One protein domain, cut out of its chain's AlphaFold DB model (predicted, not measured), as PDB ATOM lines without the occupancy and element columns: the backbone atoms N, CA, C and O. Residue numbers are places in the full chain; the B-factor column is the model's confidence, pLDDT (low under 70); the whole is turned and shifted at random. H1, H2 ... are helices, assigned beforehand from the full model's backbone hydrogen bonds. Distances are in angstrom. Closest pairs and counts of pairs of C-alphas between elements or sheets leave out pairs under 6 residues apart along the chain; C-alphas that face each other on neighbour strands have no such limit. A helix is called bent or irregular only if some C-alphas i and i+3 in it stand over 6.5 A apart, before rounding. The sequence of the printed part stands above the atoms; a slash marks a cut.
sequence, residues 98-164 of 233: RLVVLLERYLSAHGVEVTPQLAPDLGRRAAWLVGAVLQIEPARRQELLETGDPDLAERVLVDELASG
ATOM      1  N   ARG A  98       7.117   8.128 -15.969       90.88
ATOM      2  CA  ARG A  98       7.032   6.695 -16.259       90.88
ATOM      3  C   ARG A  98       7.697   6.305 -17.584       90.88
ATOM      4  O   ARG A  98       8.468   5.352 -17.593       90.88
ATOM      5  N   LEU A  99       7.460   7.047 -18.666       90.69
ATOM      6  CA  LEU A  99       8.111   6.810 -19.958       90.69
ATOM      7  C   LEU A  99       9.639   6.930 -19.850       90.69
ATOM      8  O   LEU A  99      10.356   6.098 -20.398       90.69
ATOM      9  N   VAL A 100      10.134   7.932 -19.117       89.31
ATOM     10  CA  VAL A 100      11.577   8.127 -18.883       89.31
ATOM     11  C   VAL A 100      12.169   6.914 -18.163       89.31
ATOM     12  O   VAL A 100      13.133   6.337 -18.654       89.31
ATOM     13  N   VAL A 101      11.538   6.461 -17.076       89.38
ATOM     14  CA  VAL A 101      11.979   5.283 -16.306       89.38
ATOM     15  C   VAL A 101      11.974   4.008 -17.155       89.38
ATOM     16  O   VAL A 101      12.908   3.209 -17.091       89.38
ATOM     17  N   LEU A 102      10.937   3.796 -17.968       90.44
ATOM     18  CA  LEU A 102      10.869   2.638 -18.860       90.44
ATOM     19  C   LEU A 102      11.973   2.683 -19.922       90.44
ATOM     20  O   LEU A 102      12.575   1.650 -20.217       90.44
ATOM     21  N   LEU A 103      12.254   3.865 -20.476       89.06
ATOM     22  CA  LEU A 103      13.304   4.047 -21.474       89.06
ATOM     23  C   LEU A 103      14.686   3.816 -20.860       89.06
ATOM     24  O   LEU A 103      15.484   3.087 -21.437       89.06
ATOM     25  N   GLU A 104      14.954   4.360 -19.676       87.25
ATOM     26  CA  GLU A 104      16.193   4.112 -18.931       87.25
ATOM     27  C   GLU A 104      16.380   2.626 -18.625       87.25
ATOM     28  O   GLU A 104      17.468   2.086 -18.833       87.25
ATOM     29  N   ARG A 105      15.315   1.933 -18.203       87.31
ATOM     30  CA  ARG A 105      15.340   0.484 -17.982       87.31
ATOM     31  C   ARG A 105      15.666  -0.274 -19.267       87.31
ATOM     32  O   ARG A 105      16.499  -1.176 -19.235       87.31
ATOM     33  N   TYR A 106      15.025   0.085 -20.380       87.19
ATOM     34  CA  TYR A 106      15.294  -0.528 -21.679       87.19
ATOM     35  C   TYR A 106      16.750  -0.310 -22.101       87.19
ATOM     36  O   TYR A 106      17.439  -1.268 -22.437       87.19
ATOM     37  N   LEU A 107      17.245   0.927 -22.030       85.56
ATOM     38  CA  LEU A 107      18.623   1.275 -22.382       85.56
ATOM     39  C   LEU A 107      19.641   0.525 -21.514       85.56
ATOM     40  O   LEU A 107      20.571  -0.077 -22.049       85.56
ATOM     41  N   SER A 108      19.407   0.476 -20.201       84.38
ATOM     42  CA  SER A 108      20.271  -0.233 -19.250       84.38
ATOM     43  C   SER A 108      20.326  -1.732 -19.546       84.38
ATOM     44  O   SER A 108      21.407  -2.317 -19.570       84.38
ATOM     45  N   ALA A 109      19.180  -2.352 -19.855       83.88
ATOM     46  CA  ALA A 109      19.118  -3.760 -20.254       83.88
ATOM     47  C   ALA A 109      19.910  -4.056 -21.544       83.88
ATOM     48  O   ALA A 109      20.335  -5.188 -21.754       83.88
ATOM     49  N   HIS A 110      20.156  -3.040 -22.377       80.44
ATOM     50  CA  HIS A 110      20.929  -3.142 -23.618       80.44
ATOM     51  C   HIS A 110      22.362  -2.593 -23.491       80.44
ATOM     52  O   HIS A 110      23.028  -2.379 -24.507       80.44
ATOM     53  N   GLY A 111      22.851  -2.378 -22.262       82.06
ATOM     54  CA  GLY A 111      24.226  -1.945 -21.987       82.06
ATOM     55  C   GLY A 111      24.496  -0.463 -22.252       82.06
ATOM     56  O   GLY A 111      25.647  -0.079 -22.448       82.06
ATOM     57  N   VAL A 112      23.452   0.370 -22.294       82.38
ATOM     58  CA  VAL A 112      23.569   1.823 -22.454       82.38
ATOM     59  C   VAL A 112      23.311   2.503 -21.113       82.38
ATOM     60  O   VAL A 112      22.190   2.494 -20.609       82.38
ATOM     61  N   GLU A 113      24.342   3.137 -20.558       77.81
ATOM     62  CA  GLU A 113      24.221   3.940 -19.341       77.81
ATOM     63  C   GLU A 113      23.701   5.347 -19.661       77.81
ATOM     64  O   GLU A 113      24.270   6.079 -20.477       77.81
ATOM     65  N   VAL A 114      22.614   5.746 -18.998       75.56
ATOM     66  CA  VAL A 114      22.090   7.113 -19.067       75.56
ATOM     67  C   VAL A 114      22.742   7.930 -17.963       75.56
ATOM     68  O   VAL A 114      22.497   7.710 -16.779       75.56
ATOM     69  N   THR A 115      23.588   8.886 -18.340       73.81
ATOM     70  CA  THR A 115      24.236   9.756 -17.356       73.81
ATOM     71  C   THR A 115      23.243  10.780 -16.787       73.81
ATOM     72  O   THR A 115      22.335  11.223 -17.501       73.81
ATOM     73  N   PRO A 116      23.422  11.243 -15.533       69.50
ATOM     74  CA  PRO A 116      22.543  12.247 -14.923       69.50
ATOM     75  C   PRO A 116      22.417  13.544 -15.736       69.50
ATOM     76  O   PRO A 116      21.393  14.221 -15.691       69.50
ATOM     77  N   GLN A 117      23.448  13.889 -16.510       68.69
ATOM     78  CA  GLN A 117      23.476  15.070 -17.370       68.69
ATOM     79  C   GLN A 117      22.563  14.927 -18.599       68.69
ATOM     80  O   GLN A 117      22.104  15.936 -19.129       68.69
ATOM     81  N   LEU A 118      22.284  13.698 -19.045       67.62
ATOM     82  CA  LEU A 118      21.429  13.410 -20.200       67.62
ATOM     83  C   LEU A 118      19.946  13.244 -19.825       67.62
ATOM     84  O   LEU A 118      19.079  13.428 -20.680       67.62
ATOM     85  N   ALA A 119      19.634  12.947 -18.560       67.69
ATOM     86  CA  ALA A 119      18.269  12.681 -18.097       67.69
ATOM     87  C   ALA A 119      17.259  13.830 -18.362       67.69
ATOM     88  O   ALA A 119      16.146  13.553 -18.825       67.69
ATOM     89  N   PRO A 120      17.599  15.129 -18.176       70.50
ATOM     90  CA  PRO A 120      16.669  16.224 -18.478       70.50
ATOM     91  C   PRO A 120      16.308  16.328 -19.966       70.50
ATOM     92  O   PRO A 120      15.177  16.679 -20.313       70.50
ATOM     93  N   ASP A 121      17.262  16.027 -20.852       73.00
ATOM     94  CA  ASP A 121      17.046  15.989 -22.300       73.00
ATOM     95  C   ASP A 121      16.251  14.755 -22.730       73.00
ATOM     96  O   ASP A 121      15.438  14.847 -23.656       73.00
ATOM     97  N   LEU A 122      16.422  13.631 -22.025       74.38
ATOM     98  CA  LEU A 122      15.663  12.404 -22.256       74.38
ATOM     99  C   LEU A 122      14.161  12.671 -22.145       74.38
ATOM    100  O   LEU A 122      13.408  12.307 -23.040       74.38
ATOM    101  N   GLY A 123      13.727  13.408 -21.118       79.31
ATOM    102  CA  GLY A 123      12.315  13.751 -20.936       79.31
ATOM    103  C   GLY A 123      11.714  14.564 -22.088       79.31
ATOM    104  O   GLY A 123      10.538  14.411 -22.400       79.31
ATOM    105  N   ARG A 124      12.504  15.406 -22.762       81.44
ATOM    106  CA  ARG A 124      12.036  16.164 -23.936       81.44
ATOM    107  C   ARG A 124      12.008  15.333 -25.212       81.44
ATOM    108  O   ARG A 124      11.305  15.699 -26.143       81.44
ATOM    109  N   ARG A 125      12.809  14.268 -25.279       82.81
ATOM    110  CA  ARG A 125      13.044  13.497 -26.508       82.81
ATOM    111  C   ARG A 125      12.566  12.052 -26.437       82.81
ATOM    112  O   ARG A 125      12.728  11.335 -27.420       82.81
ATOM    113  N   ALA A 126      11.992  11.622 -25.314       87.38
ATOM    114  CA  ALA A 126      11.741  10.213 -25.035       87.38
ATOM    115  C   ALA A 126      10.915   9.541 -26.135       87.38
ATOM    116  O   ALA A 126      11.300   8.472 -26.587       87.38
ATOM    117  N   ALA A 127       9.851  10.186 -26.627       88.06
ATOM    118  CA  ALA A 127       9.000   9.612 -27.670       88.06
ATOM    119  C   ALA A 127       9.778   9.267 -28.956       88.06
ATOM    120  O   ALA A 127       9.683   8.153 -29.472       88.06
ATOM    121  N   TRP A 128      10.623  10.183 -29.437       87.44
ATOM    122  CA  TRP A 128      11.459   9.933 -30.615       87.44
ATOM    123  C   TRP A 128      12.624   8.991 -30.320       87.44
ATOM    124  O   TRP A 128      13.002   8.201 -31.182       87.44
ATOM    125  N   LEU A 129      13.183   9.041 -29.107       87.00
ATOM    126  CA  LEU A 129      14.222   8.105 -28.687       87.00
ATOM    127  C   LEU A 129      13.696   6.674 -28.671       87.00
ATOM    128  O   LEU A 129      14.382   5.808 -29.199       87.00
ATOM    129  N   VAL A 130      12.475   6.438 -28.179       89.62
ATOM    130  CA  VAL A 130      11.797   5.136 -28.285       89.62
ATOM    131  C   VAL A 130      11.776   4.678 -29.745       89.62
ATOM    132  O   VAL A 130      12.278   3.600 -30.056       89.62
ATOM    133  N   GLY A 131      11.302   5.518 -30.671       87.69
ATOM    134  CA  GLY A 131      11.288   5.177 -32.099       87.69
ATOM    135  C   GLY A 131      12.678   4.909 -32.699       87.69
ATOM    136  O   GLY A 131      12.808   4.090 -33.610       87.69
ATOM    137  N   ALA A 132      13.720   5.570 -32.186       84.81
ATOM    138  CA  ALA A 132      15.090   5.452 -32.679       84.81
ATOM    139  C   ALA A 132      15.846   4.226 -32.141       84.81
ATOM    140  O   ALA A 132      16.703   3.694 -32.848       84.81
ATOM    141  N   VAL A 133      15.574   3.803 -30.902       84.88
ATOM    142  CA  VAL A 133      16.313   2.709 -30.244       84.88
ATOM    143  C   VAL A 133      15.618   1.360 -30.386       84.88
ATOM    144  O   VAL A 133      16.299   0.340 -30.492       84.88
ATOM    145  N   LEU A 134      14.283   1.342 -30.440       85.00
ATOM    146  CA  LEU A 134      13.528   0.097 -30.506       85.00
ATOM    147  C   LEU A 134      13.649  -0.599 -31.863       85.00
ATOM    148  O   LEU A 134      13.671   0.046 -32.918       85.00
ATOM    149  N   GLN A 135      13.652  -1.935 -31.840       80.88
ATOM    150  CA  GLN A 135      13.646  -2.811 -33.019       80.88
ATOM    151  C   GLN A 135      12.230  -3.230 -33.453       80.88
ATOM    152  O   GLN A 135      11.957  -4.404 -33.669       80.88
ATOM    153  N   ILE A 136      11.335  -2.251 -33.597       83.44
ATOM    154  CA  ILE A 136       9.911  -2.455 -33.929       83.44
ATOM    155  C   ILE A 136       9.628  -2.369 -35.431       83.44
ATOM    156  O   ILE A 136      10.507  -2.063 -36.247       83.44
ATOM    157  N   GLU A 137       8.375  -2.606 -35.806       86.06
ATOM    158  CA  GLU A 137       7.930  -2.508 -37.179       86.06
ATOM    159  C   GLU A 137       8.151  -1.088 -37.735       86.06
ATOM    160  O   GLU A 137       7.784  -0.093 -37.101       86.06
ATOM    161  N   PRO A 138       8.690  -0.985 -38.961       86.56
ATOM    162  CA  PRO A 138       8.503   0.135 -39.873       86.56
ATOM    163  C   PRO A 138       7.414   1.175 -39.571       86.56
ATOM    164  O   PRO A 138       7.701   2.320 -39.217       86.56
ATOM    165  N   ALA A 139       6.158   0.761 -39.730       88.12
ATOM    166  CA  ALA A 139       4.995   1.628 -39.632       88.12
ATOM    167  C   ALA A 139       4.853   2.227 -38.230       88.12
ATOM    168  O   ALA A 139       4.462   3.380 -38.090       88.12
ATOM    169  N   ARG A 140       5.246   1.479 -37.193       88.69
ATOM    170  CA  ARG A 140       5.166   1.935 -35.808       88.69
ATOM    171  C   ARG A 140       6.208   3.004 -35.491       88.69
ATOM    172  O   ARG A 140       5.901   3.974 -34.804       88.69
ATOM    173  N   ARG A 141       7.425   2.877 -36.037       90.69
ATOM    174  CA  ARG A 141       8.431   3.954 -35.960       90.69
ATOM    175  C   ARG A 141       7.954   5.215 -36.669       90.69
ATOM    176  O   ARG A 141       8.167   6.311 -36.162       90.69
ATOM    177  N   GLN A 142       7.320   5.049 -37.825       92.06
ATOM    178  CA  GLN A 142       6.789   6.166 -38.594       92.06
ATOM    179  C   GLN A 142       5.652   6.881 -37.846       92.06
ATOM    180  O   GLN A 142       5.663   8.104 -37.771       92.06
ATOM    181  N   GLU A 143       4.744   6.141 -37.206       91.94
ATOM    182  CA  GLU A 143       3.687   6.704 -36.354       91.94
ATOM    183  C   GLU A 143       4.270   7.531 -35.191       91.94
ATOM    184  O   GLU A 143       3.832   8.654 -34.938       91.94
ATOM    185  N   LEU A 144       5.316   7.023 -34.524       91.50
ATOM    186  CA  LEU A 144       6.045   7.764 -33.486       91.50
ATOM    187  C   LEU A 144       6.728   9.025 -34.038       91.50
ATOM    188  O   LEU A 144       6.728  10.064 -33.379       91.50
ATOM    189  N   LEU A 145       7.305   8.953 -35.241       91.56
ATOM    190  CA  LEU A 145       7.950  10.094 -35.893       91.56
ATOM    191  C   LEU A 145       6.940  11.195 -36.251       91.56
ATOM    192  O   LEU A 145       7.224  12.382 -36.076       91.56
ATOM    193  N   GLU A 146       5.770  10.804 -36.749       91.94
ATOM    194  CA  GLU A 146       4.702  11.707 -37.178       91.94
ATOM    195  C   GLU A 146       4.031  12.394 -35.986       91.94
ATOM    196  O   GLU A 146       3.868  13.617 -35.989       91.94
ATOM    197  N   THR A 147       3.704  11.626 -34.944       90.19
ATOM    198  CA  THR A 147       2.927  12.113 -33.795       90.19
ATOM    199  C   THR A 147       3.790  12.719 -32.693       90.19
ATOM    200  O   THR A 147       3.387  13.703 -32.076       90.19
ATOM    201  N   GLY A 148       4.967  12.145 -32.422       88.75
ATOM    202  CA  GLY A 148       5.729  12.450 -31.210       88.75
ATOM    203  C   GLY A 148       4.946  12.176 -29.916       88.75
ATOM    204  O   GLY A 148       5.263  12.777 -28.892       88.75
ATOM    205  N   ASP A 149       3.916  11.321 -29.957       89.25
ATOM    206  CA  ASP A 149       3.012  11.094 -28.827       89.25
ATOM    207  C   ASP A 149       3.720  10.301 -27.702       89.25
ATOM    208  O   ASP A 149       4.118   9.146 -27.915       89.25
ATOM    209  N   PRO A 150       3.888  10.879 -26.494       90.25
ATOM    210  CA  PRO A 150       4.502  10.178 -25.372       90.25
ATOM    211  C   PRO A 150       3.669   8.985 -24.882       90.25
ATOM    212  O   PRO A 150       4.251   8.009 -24.408       90.25
ATOM    213  N   ASP A 151       2.342   9.010 -25.014       91.12
ATOM    214  CA  ASP A 151       1.489   7.905 -24.569       91.12
ATOM    215  C   ASP A 151       1.610   6.716 -25.532       91.12
ATOM    216  O   ASP A 151       1.674   5.561 -25.104       91.12
ATOM    217  N   LEU A 152       1.698   6.989 -26.837       91.88
ATOM    218  CA  LEU A 152       2.047   5.990 -27.843       91.88
ATOM    219  C   LEU A 152       3.423   5.375 -27.578       91.88
ATOM    220  O   LEU A 152       3.551   4.151 -27.578       91.88
ATOM    221  N   ALA A 153       4.434   6.209 -27.327       92.69
ATOM    222  CA  ALA A 153       5.785   5.747 -27.028       92.69
ATOM    223  C   ALA A 153       5.828   4.847 -25.787       92.69
ATOM    224  O   ALA A 153       6.500   3.817 -25.805       92.69
ATOM    225  N   GLU A 154       5.079   5.196 -24.737       93.19
ATOM    226  CA  GLU A 154       4.979   4.373 -23.532       93.19
ATOM    227  C   GLU A 154       4.357   3.006 -23.832       93.19
ATOM    228  O   GLU A 154       4.946   1.992 -23.462       93.19
ATOM    229  N   ARG A 155       3.219   2.961 -24.541       93.06
ATOM    230  CA  ARG A 155       2.565   1.691 -24.911       93.06
ATOM    231  C   ARG A 155       3.510   0.781 -25.691       93.06
ATOM    232  O   ARG A 155       3.703  -0.366 -25.311       93.06
ATOM    233  N   VAL A 156       4.163   1.320 -26.723       92.25
ATOM    234  CA  VAL A 156       5.113   0.561 -27.554       92.25
ATOM    235  C   VAL A 156       6.265  -0.000 -26.732       92.25
ATOM    236  O   VAL A 156       6.671  -1.142 -26.926       92.25
ATOM    237  N   LEU A 157       6.802   0.797 -25.813       91.50
ATOM    238  CA  LEU A 157       7.913   0.374 -24.977       91.50
ATOM    239  C   LEU A 157       7.496  -0.700 -23.963       91.50
ATOM    240  O   LEU A 157       8.265  -1.624 -23.708       91.50
ATOM    241  N   VAL A 158       6.286  -0.601 -23.404       92.00
ATOM    242  CA  VAL A 158       5.708  -1.634 -22.532       92.00
ATOM    243  C   VAL A 158       5.522  -2.944 -23.295       92.00
ATOM    244  O   VAL A 158       5.952  -3.984 -22.798       92.00
ATOM    245  N   ASP A 159       4.947  -2.889 -24.496       90.12
ATOM    246  CA  ASP A 159       4.722  -4.069 -25.338       90.12
ATOM    247  C   ASP A 159       6.050  -4.761 -25.686       90.12
ATOM    248  O   ASP A 159       6.168  -5.987 -25.595       90.12
ATOM    249  N   GLU A 160       7.085  -3.985 -26.021       87.12
ATOM    250  CA  GLU A 160       8.407  -4.524 -26.349       87.12
ATOM    251  C   GLU A 160       9.098  -5.151 -25.129       87.12
ATOM    252  O   GLU A 160       9.645  -6.250 -25.227       87.12
ATOM    253  N   LEU A 161       9.024  -4.509 -23.957       85.88
ATOM    254  CA  LEU A 161       9.561  -5.063 -22.708       85.88
ATOM    255  C   LEU A 161       8.826  -6.340 -22.270       85.88
ATOM    256  O   LEU A 161       9.454  -7.243 -21.719       85.88
ATOM    257  N   ALA A 162       7.513  -6.428 -22.506       85.94
ATOM    258  CA  ALA A 162       6.709  -7.610 -22.193       85.94
ATOM    259  C   ALA A 162       6.978  -8.779 -23.154       85.94
ATOM    260  O   ALA A 162       6.919  -9.936 -22.747       85.94
ATOM    261  N   SER A 163       7.311  -8.481 -24.414       78.25
ATOM    262  CA  SER A 163       7.550  -9.489 -25.455       78.25
ATOM    263  C   SER A 163       8.817 -10.322 -25.233       78.25
ATOM    264  O   SER A 163       9.011 -11.318 -25.925       78.25
ATOM    265  N   GLY A 164       9.695  -9.940 -24.295       64.06
ATOM    266  CA  GLY A 164      10.838 -10.758 -23.880       64.06
ATOM    267  C   GLY A 164      11.811 -11.121 -25.007       64.06
ATOM    268  O   GLY A 164      12.556 -12.089 -24.860       64.06
TER     269      GLY A 164
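What this domain is: This is residues 98 to 164 of the 233 residues of the protein "Lon N-terminal domain-containing protein" of Chloroflexi bacterium (UniProt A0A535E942). Four short helices make a small crossed cluster: H2, an uneven helix, runs along one side, H1 and H4 each cross it steeply and pack on each other, and H3 folds back from the end of H2 as the second half of a hairpin. H1 and H3 are apart, and residues 110 to 118 loop from the end of H1 to the start of H2. The printed part has 67 residues with four named helices, H1, H2, H3, H4 along the chain, and no named strand; the class is all helix. The whole is compact, with a radius of gyration of the C-alphas of 11.1 A and spans of 32 by 26 by 17 A.

Where its parts are: The longest helix by residues is H2, residues 119 to 133, measuring 15.8 A from first to last C-alpha; C-alpha 119 is at (18.269, 12.681, -18.097). H2 is irregular: C-alphas 124 and 127 are 8.1 A apart, against about 5 A in a regular helix. H1, residues 98 to 109, begins at C-alpha 98 at (7.032, 6.695, -16.259) and measures 16.5 A. H3, residues 138 to 147, measures 14.5 A. H4, residues 150 to 162, measures 18.2 A and ends at C-alpha 162 at (6.709, -7.610, -22.193).

How they stand to each other: H2 is the hub and touches the three other helices. It touches H4 with residues 126 to 131 alone, the closest C-alphas being those of Ala 127 and Ala 153, 5.1 A apart; the two run the same way at a steep tilt of 63 degrees. H1 touches H2 with residues 99 to 103 alone, closest at the C-alphas of Val 100 and Gly 123, 6.0 A apart, the same way at a steep tilt of 66 degrees. H2 and H3 form a helical hairpin: H2 touches H3 with residues 127 to 132 alone, the closest C-alphas are those of Gly 131 and Arg 141, 5.0 A apart, and they run opposite ways at a tilt of 36 degrees, only just steep. H1 touches H4, the same way at a steep tilt of 39 degrees, with the C-alphas of Leu 99 and Glu 154 closest at 5.3 A. H3 and H4 are close but not clearly touching, with the C-alphas of Leu 144 and Ala 153 closest at 6.8 A. In H1, H3 and H4 every O i to N i+4 pair is within hydrogen-bond range; in H2 8 of 11 are.

The domain as a whole: The two C-alphas farthest apart are those of Pro 116 and Ala 139, at 32.1 A. The printed part has no cut. The links H2 to H3 and H3 to H4 are tight, H1 to H2 is short, and no link is long. The mean pLDDT of the printed part is 85.0; residues 116 to 119 and residue 164 are under 70.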